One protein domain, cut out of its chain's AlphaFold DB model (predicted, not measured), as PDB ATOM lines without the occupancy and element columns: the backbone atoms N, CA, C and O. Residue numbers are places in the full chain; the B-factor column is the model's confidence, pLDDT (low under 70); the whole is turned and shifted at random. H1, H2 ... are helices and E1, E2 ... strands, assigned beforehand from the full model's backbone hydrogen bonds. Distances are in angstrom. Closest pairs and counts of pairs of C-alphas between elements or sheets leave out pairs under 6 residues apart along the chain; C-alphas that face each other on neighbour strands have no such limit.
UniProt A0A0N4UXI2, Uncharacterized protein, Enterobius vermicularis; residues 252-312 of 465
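This is residues 252 to 312 of the 465 residues of an uncharacterized protein of Enterobius vermicularis (UniProt A0A0N4UXI2). Helix H2 is in the middle, with H1 folded against it as a helical hairpin, short H3 packed near its last turn, and the antiparallel two-stranded ribbon E1 E2 on another side, E1 nearer; residues 263 to 268 stick out. The printed part has 61 residues, three named helices then two strands, mixed in class, compact with a radius of gyration of the C-alphas of 11.8 A, and flat, spanning 35 by 26 by 14 A.

H1, residues 252 to 262, is 15.2 A long from C-alpha 252 at (60.913, 135.349, 8.534). H2 is residues 273 to 283, 15.1 A; H3, 288 to 293, 8.8 A; E1, 294 to 297, 10.3 A; E2, 307 to 310, 10.2 A, ending at C-alpha 310 (47.227, 134.937, -2.306).

H2 touches H1, closest C-alphas Ser 253 and Ser 280 at 5.1 A, and H3, Leu 281 and Cys 291 at 6.3 A. E1 and E2 form a hairpin, with N 295 and O 309 2.9 A apart. Every O i to N i+4 pair is within hydrogen-bond range in H1, H2 and H3.

The farthest C-alphas, Glu 267 and Leu 312, are 37.6 A apart. The printed part has no cut and no long link; pLDDT is under 70 at residues 262 to 271 and 299 to 304.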
ATOM      1  N   PHE A 252      60.847 136.246   7.393       70.56
ATOM      2  CA  PHE A 252      60.913 135.349   8.534       70.56
ATOM      3  C   PHE A 252      60.040 134.100   8.334       70.56
ATOM      4  O   PHE A 252      60.506 132.999   8.606       70.56
ATOM      5  N   SER A 253      58.852 134.237   7.727       76.12
ATOM      6  CA  SER A 253      57.943 133.115   7.439       76.12
ATOM      7  C   SER A 253      58.586 132.035   6.562       76.12
ATOM      8  O   SER A 253      58.309 130.850   6.741       76.12
ATOM      9  N   LEU A 254      59.457 132.426   5.621       77.12
ATOM     10  CA  LEU A 254      60.211 131.483   4.791       77.12
ATOM     11  C   LEU A 254      61.266 130.730   5.605       77.12
ATOM     12  O   LEU A 254      61.444 129.527   5.433       77.12
ATOM     13  N   ARG A 255      61.990 131.439   6.474       74.50
ATOM     14  CA  ARG A 255      63.045 130.839   7.300       74.50
ATOM     15  C   ARG A 255      62.458 129.871   8.316       74.50
ATOM     16  O   ARG A 255      62.978 128.767   8.446       74.50
ATOM     17  N   ASP A 256      61.349 130.248   8.944       76.12
ATOM     18  CA  ASP A 256      60.593 129.384   9.851       76.12
ATOM     19  C   ASP A 256      60.048 128.155   9.123       76.12
ATOM     20  O   ASP A 256      60.223 127.034   9.596       76.12
ATOM     21  N   LEU A 257      59.475 128.337   7.925       80.19
ATOM     22  CA  LEU A 257      59.039 127.220   7.086       80.19
ATOM     23  C   LEU A 257      60.200 126.278   6.758       80.19
ATOM     24  O   LEU A 257      60.055 125.063   6.836       80.19
ATOM     25  N   ALA A 258      61.354 126.823   6.377       74.38
ATOM     26  CA  ALA A 258      62.508 126.024   5.994       74.38
ATOM     27  C   ALA A 258      63.140 125.298   7.192       74.38
ATOM     28  O   ALA A 258      63.569 124.153   7.048       74.38
ATOM     29  N   TYR A 259      63.156 125.921   8.374       74.12
ATOM     30  CA  TYR A 259      63.570 125.274   9.620       74.12
ATOM     31  C   TYR A 259      62.602 124.150  10.002       74.12
ATOM     32  O   TYR A 259      63.029 123.052  10.364       74.12
ATOM     33  N   ASP A 260      61.298 124.376   9.833       75.56
ATOM     34  CA  ASP A 260      60.300 123.342  10.053       75.56
ATOM     35  C   ASP A 260      60.393 122.202   9.032       75.56
ATOM     36  O   ASP A 260      60.195 121.042   9.373       75.56
ATOM     37  N   LEU A 261      60.731 122.464   7.779       73.44
ATOM     38  CA  LEU A 261      60.862 121.391   6.793       73.44
ATOM     39  C   LEU A 261      62.195 120.630   6.888       73.44
ATOM     40  O   LEU A 261      62.211 119.417   6.672       73.44
ATOM     41  N   PHE A 262      63.304 121.304   7.207       68.00
ATOM     42  CA  PHE A 262      64.653 120.746   7.015       68.00
ATOM     43  C   PHE A 262      65.577 120.803   8.230       68.00
ATOM     44  O   PHE A 262      66.685 120.281   8.126       68.00
ATOM     45  N   GLY A 263      65.164 121.411   9.347       62.12
ATOM     46  CA  GLY A 263      66.034 121.670  10.498       62.12
ATOM     47  C   GLY A 263      66.866 120.457  10.927       62.12
ATOM     48  O   GLY A 263      66.332 119.365  11.146       62.12
ATOM     49  N   ALA A 264      68.181 120.656  11.052       55.06
ATOM     50  CA  ALA A 264      69.149 119.584  11.302       55.06
ATOM     51  C   ALA A 264      68.885 118.761  12.584       55.06
ATOM     52  O   ALA A 264      69.249 117.584  12.630       55.06
ATOM     53  N   ASP A 265      68.207 119.345  13.577       54.56
ATOM     54  CA  ASP A 265      67.885 118.724  14.872       54.56
ATOM     55  C   ASP A 265      66.615 117.841  14.849       54.56
ATOM     56  O   ASP A 265      66.180 117.345  15.889       54.56
ATOM     57  N   ARG A 266      65.979 117.639  13.683       57.41
ATOM     58  CA  ARG A 266      64.703 116.908  13.577       57.41
ATOM     59  C   ARG A 266      64.866 115.385  13.465       57.41
ATOM     60  O   ARG A 266      65.658 114.870  12.668       57.41
ATOM     61  N   GLU A 267      64.020 114.667  14.214       45.91
ATOM     62  CA  GLU A 267      64.000 113.197  14.317       45.91
ATOM     63  C   GLU A 267      63.015 112.492  13.349       45.91
ATOM     64  O   GLU A 267      63.186 111.306  13.078       45.91
ATOM     65  N   SER A 268      62.013 113.183  12.780       49.09
ATOM     66  CA  SER A 268      60.963 112.575  11.930       49.09
ATOM     67  C   SER A 268      60.895 113.159  10.510       49.09
ATOM     68  O   SER A 268      60.900 114.377  10.344       49.09
ATOM     69  N   SER A 269      60.757 112.298   9.495       51.59
ATOM     70  CA  SER A 269      60.869 112.629   8.060       51.59
ATOM     71  C   SER A 269      59.572 113.036   7.341       51.59
ATOM     72  O   SER A 269      59.637 113.395   6.170       51.59
ATOM     73  N   ASN A 270      58.405 112.980   7.994       53.09
ATOM     74  CA  ASN A 270      57.109 113.214   7.341       53.09
ATOM     75  C   ASN A 270      56.423 114.461   7.919       53.09
ATOM     76  O   ASN A 270      55.584 114.345   8.811       53.09
ATOM     77  N   CYS A 271      56.774 115.645   7.415       59.66
ATOM     78  CA  CYS A 271      56.000 116.865   7.656       59.66
ATOM     79  C   CYS A 271      55.127 117.175   6.439       59.66
ATOM     80  O   CYS A 271      55.606 117.188   5.308       59.66
ATOM     81  N   ASP A 272      53.848 117.448   6.689       72.94
ATOM     82  CA  ASP A 272      52.951 118.005   5.684       72.94
ATOM     83  C   ASP A 272      53.321 119.477   5.450       72.94
ATOM     84  O   ASP A 272      53.225 120.309   6.359       72.94
ATOM     85  N   ILE A 273      53.755 119.791   4.227       74.38
ATOM     86  CA  ILE A 273      54.197 121.129   3.815       74.38
ATOM     87  C   ILE A 273      53.095 122.172   4.042       74.38
ATOM     88  O   ILE A 273      53.390 123.317   4.387       74.38
ATOM     89  N   THR A 274      51.826 121.779   3.910       76.88
ATOM     90  CA  THR A 274      50.690 122.685   4.115       76.88
ATOM     91  C   THR A 274      50.551 123.095   5.583       76.88
ATOM     92  O   THR A 274      50.366 124.274   5.890       76.88
ATOM     93  N   VAL A 275      50.726 122.148   6.507       78.19
ATOM     94  CA  VAL A 275      50.670 122.397   7.954       78.19
ATOM     95  C   VAL A 275      51.871 123.227   8.402       78.19
ATOM     96  O   VAL A 275      51.702 124.189   9.152       78.19
ATOM     97  N   SER A 276      53.070 122.909   7.905       78.00
ATOM     98  CA  SER A 276      54.280 123.690   8.187       78.00
ATOM     99  C   SER A 276      54.170 125.130   7.684       78.00
ATOM    100  O   SER A 276      54.577 126.045   8.392       78.00
ATOM    101  N   PHE A 277      53.553 125.360   6.521       81.00
ATOM    102  CA  PHE A 277      53.304 126.715   6.026       81.00
ATOM    103  C   PHE A 277      52.339 127.502   6.914       81.00
ATOM    104  O   PHE A 277      52.634 128.625   7.308       81.00
ATOM    105  N   HIS A 278      51.198 126.927   7.294       80.00
ATOM    106  CA  HIS A 278      50.262 127.646   8.163       80.00
ATOM    107  C   HIS A 278      50.829 127.904   9.566       80.00
ATOM    108  O   HIS A 278      50.491 128.916  10.184       80.00
ATOM    109  N   ASN A 279      51.712 127.035  10.061       80.31
ATOM    110  CA  ASN A 279      52.438 127.278  11.304       80.31
ATOM    111  C   ASN A 279      53.471 128.400  11.151       80.31
ATOM    112  O   ASN A 279      53.525 129.263  12.026       80.31
ATOM    113  N   SER A 280      54.208 128.447  10.034       80.81
ATOM    114  CA  SER A 280      55.212 129.489   9.788       80.81
ATOM    115  C   SER A 280      54.603 130.881   9.593       80.81
ATOM    116  O   SER A 280      55.196 131.884   9.980       80.81
ATOM    117  N   LEU A 281      53.386 130.959   9.045       80.25
ATOM    118  CA  LEU A 281      52.634 132.216   8.980       80.25
ATOM    119  C   LEU A 281      52.180 132.694  10.368       80.25
ATOM    120  O   LEU A 281      52.165 133.891  10.644       80.25
ATOM    121  N   ARG A 282      51.806 131.771  11.261       80.06
ATOM    122  CA  ARG A 282      51.406 132.120  12.634       80.06
ATOM    123  C   ARG A 282      52.603 132.524  13.489       80.06
ATOM    124  O   ARG A 282      52.478 133.448  14.290       80.06
ATOM    125  N   SER A 283      53.746 131.856  13.330       78.56
ATOM    126  CA  SER A 283      54.972 132.179  14.069       78.56
ATOM    127  C   SER A 283      55.579 133.514  13.646       78.56
ATOM    128  O   SER A 283      56.145 134.209  14.488       78.56
ATOM    129  N   SER A 284      55.394 133.926  12.388       74.25
ATOM    130  CA  SER A 284      55.856 135.226  11.891       74.25
ATOM    131  C   SER A 284      55.008 136.422  12.332       74.25
ATOM    132  O   SER A 284      55.380 137.564  12.065       74.25
ATOM    133  N   GLY A 285      53.912 136.184  13.062       74.62
ATOM    134  CA  GLY A 285      53.072 137.238  13.634       74.62
ATOM    135  C   GLY A 285      52.058 137.839  12.658       74.62
ATOM    136  O   GLY A 285      51.527 138.916  12.932       74.62
ATOM    137  N   LEU A 286      51.772 137.166  11.538       78.69
ATOM    138  CA  LEU A 286      50.714 137.579  10.616       78.69
ATOM    139  C   LEU A 286      49.330 137.446  11.266       78.69
ATOM    140  O   LEU A 286      49.065 136.544  12.064       78.69
ATOM    141  N   SER A 287      48.418 138.350  10.897       79.12
ATOM    142  CA  SER A 287      47.031 138.300  11.366       79.12
ATOM    143  C   SER A 287      46.323 137.024  10.885       79.12
ATOM    144  O   SER A 287      46.700 136.427   9.872       79.12
ATOM    145  N   THR A 288      45.264 136.608  11.581       75.69
ATOM    146  CA  THR A 288      44.462 135.439  11.178       75.69
ATOM    147  C   THR A 288      43.824 135.628   9.801       75.69
ATOM    148  O   THR A 288      43.827 134.697   9.002       75.69
ATOM    149  N   GLU A 289      43.371 136.843   9.484       75.69
ATOM    150  CA  GLU A 289      42.807 137.194   8.173       75.69
ATOM    151  C   GLU A 289      43.858 137.120   7.057       75.69
ATOM    152  O   GLU A 289      43.588 136.598   5.974       75.69
ATOM    153  N   SER A 290      45.082 137.587   7.325       76.25
ATOM    154  CA  SER A 290      46.211 137.438   6.402       76.25
ATOM    155  C   SER A 290      46.513 135.959   6.168       76.25
ATOM    156  O   SER A 290      46.630 135.536   5.026       76.25
ATOM    157  N   CYS A 291      46.558 135.135   7.218       76.06
ATOM    158  CA  CYS A 291      46.835 133.702   7.082       76.06
ATOM    159  C   CYS A 291      45.809 132.962   6.206       76.06
ATOM    160  O   CYS A 291      46.185 132.060   5.462       76.06
ATOM    161  N   GLU A 292      44.529 133.337   6.274       78.88
ATOM    162  CA  GLU A 292      43.449 132.733   5.475       78.88
ATOM    163  C   GLU A 292      43.439 133.203   4.013       78.88
ATOM    164  O   GLU A 292      42.933 132.503   3.128       78.88
ATOM    165  N   ARG A 293      44.026 134.374   3.735       81.44
ATOM    166  CA  ARG A 293      44.179 134.907   2.377       81.44
ATOM    167  C   ARG A 293      45.179 134.097   1.559       81.44
ATOM    168  O   ARG A 293      45.044 134.029   0.341       81.44
ATOM    169  N   TRP A 294      46.171 133.482   2.191       84.06
ATOM    170  CA  TRP A 294      47.223 132.743   1.501       84.06
ATOM    171  C   TRP A 294      46.901 131.252   1.419       84.06
ATOM    172  O   TRP A 294      46.563 130.603   2.405       84.06
ATOM    173  N   SER A 295      47.020 130.703   0.214       82.94
ATOM    174  CA  SER A 295      46.776 129.291  -0.065       82.94
ATOM    175  C   SER A 295      48.046 128.610  -0.552       82.94
ATOM    176  O   SER A 295      48.839 129.217  -1.273       82.94
ATOM    177  N   VAL A 296      48.217 127.346  -0.164       83.50
ATOM    178  CA  VAL A 296      49.315 126.493  -0.621       83.50
ATOM    179  C   VAL A 296      48.751 125.269  -1.310       83.50
ATOM    180  O   VAL A 296      47.916 124.560  -0.754       83.50
ATOM    181  N   ALA A 297      49.240 125.014  -2.515       80.31
ATOM    182  CA  ALA A 297      49.025 123.783  -3.247       80.31
ATOM    183  C   ALA A 297      50.350 123.016  -3.329       80.31
ATOM    184  O   ALA A 297      51.382 123.579  -3.686       80.31
ATOM    185  N   CYS A 298      50.318 121.730  -2.986       74.56
ATOM    186  CA  CYS A 298      51.437 120.806  -3.154       74.56
ATOM    187  C   CYS A 298      50.856 119.408  -3.408       74.56
ATOM    188  O   CYS A 298      50.532 118.679  -2.475       74.56
ATOM    189  N   ALA A 299      50.630 119.067  -4.680       66.50
ATOM    190  CA  ALA A 299      49.857 117.879  -5.059       66.50
ATOM    191  C   ALA A 299      50.584 116.553  -4.774       66.50
ATOM    192  O   ALA A 299      49.944 115.543  -4.498       66.50
ATOM    193  N   THR A 300      51.915 116.553  -4.841       63.62
ATOM    194  CA  THR A 300      52.746 115.349  -4.708       63.62
ATOM    195  C   THR A 300      53.491 115.264  -3.377       63.62
ATOM    196  O   THR A 300      54.134 114.255  -3.105       63.62
ATOM    197  N   GLY A 301      53.421 116.311  -2.544       63.38
ATOM    198  CA  GLY A 301      54.203 116.422  -1.310       63.38
ATOM    199  C   GLY A 301      55.680 116.779  -1.522       63.38
ATOM    200  O   GLY A 301      56.426 116.856  -0.549       63.38
ATOM    201  N   TYR A 302      56.115 117.018  -2.766       67.31
ATOM    202  CA  TYR A 302      57.470 117.472  -3.080       67.31
ATOM    203  C   TYR A 302      57.538 118.997  -3.238       67.31
ATOM    204  O   TYR A 302      56.592 119.645  -3.691       67.31
ATOM    205  N   LEU A 303      58.702 119.572  -2.913       67.44
ATOM    206  CA  LEU A 303      58.976 121.013  -3.053       67.44
ATOM    207  C   LEU A 303      58.812 121.511  -4.493       67.44
ATOM    208  O   LEU A 303      58.521 122.682  -4.715       67.44
ATOM    209  N   ASP A 304      58.981 120.612  -5.453       65.19
ATOM    210  CA  ASP A 304      58.940 120.886  -6.886       65.19
ATOM    211  C   ASP A 304      57.553 121.366  -7.333       65.19
ATOM    212  O   ASP A 304      57.443 122.213  -8.220       65.19
ATOM    213  N   ASP A 305      56.515 120.914  -6.626       73.31
ATOM    214  CA  ASP A 305      55.112 121.230  -6.891       73.31
ATOM    215  C   ASP A 305      54.542 122.276  -5.923       73.31
ATOM    216  O   ASP A 305      53.340 122.543  -5.938       73.31
ATOM    217  N   LEU A 306      55.382 122.888  -5.077       79.38
ATOM    218  CA  LEU A 306      54.951 123.893  -4.107       79.38
ATOM    219  C   LEU A 306      54.470 125.162  -4.815       79.38
ATOM    220  O   LEU A 306      55.247 125.846  -5.480       79.38
ATOM    221  N   PHE A 307      53.207 125.527  -4.644       82.38
ATOM    222  CA  PHE A 307      52.658 126.766  -5.178       82.38
ATOM    223  C   PHE A 307      51.893 127.522  -4.098       82.38
ATOM    224  O   PHE A 307      50.895 127.041  -3.569       82.38
ATOM    225  N   ILE A 308      52.380 128.711  -3.776       84.00
ATOM    226  CA  ILE A 308      51.845 129.623  -2.779       84.00
ATOM    227  C   ILE A 308      51.195 130.789  -3.513       84.00
ATOM    228  O   ILE A 308      51.845 131.502  -4.272       84.00
ATOM    229  N   ALA A 309      49.909 131.019  -3.295       85.25
ATOM    230  CA  ALA A 309      49.208 132.119  -3.941       85.25
ATOM    231  C   ALA A 309      48.273 132.836  -2.970       85.25
ATOM    232  O   ALA A 309      47.550 132.173  -2.213       85.25
ATOM    233  N   PRO A 310      48.244 134.180  -3.005       84.75
ATOM    234  CA  PRO A 310      47.227 134.937  -2.306       84.75
ATOM    235  C   PRO A 310      45.895 134.816  -3.051       84.75
ATOM    236  O   PRO A 310      45.833 134.869  -4.282       84.75
ATOM    237  N   ARG A 311      44.805 134.715  -2.299       83.81
ATOM    238  CA  ARG A 311      43.448 134.953  -2.787       83.81
ATOM    239  C   ARG A 311      43.295 136.454  -2.993       83.81
ATOM    240  O   ARG A 311      43.078 137.206  -2.046       83.81
ATOM    241  N   LEU A 312      43.493 136.886  -4.234       81.25
ATOM    242  CA  LEU A 312      43.382 138.286  -4.618       81.25
ATOM    243  C   LEU A 312      41.924 138.634  -4.886       81.25
ATOM    244  O   LEU A 312      41.323 138.164  -5.851       81.25
TER     245      LEU A 312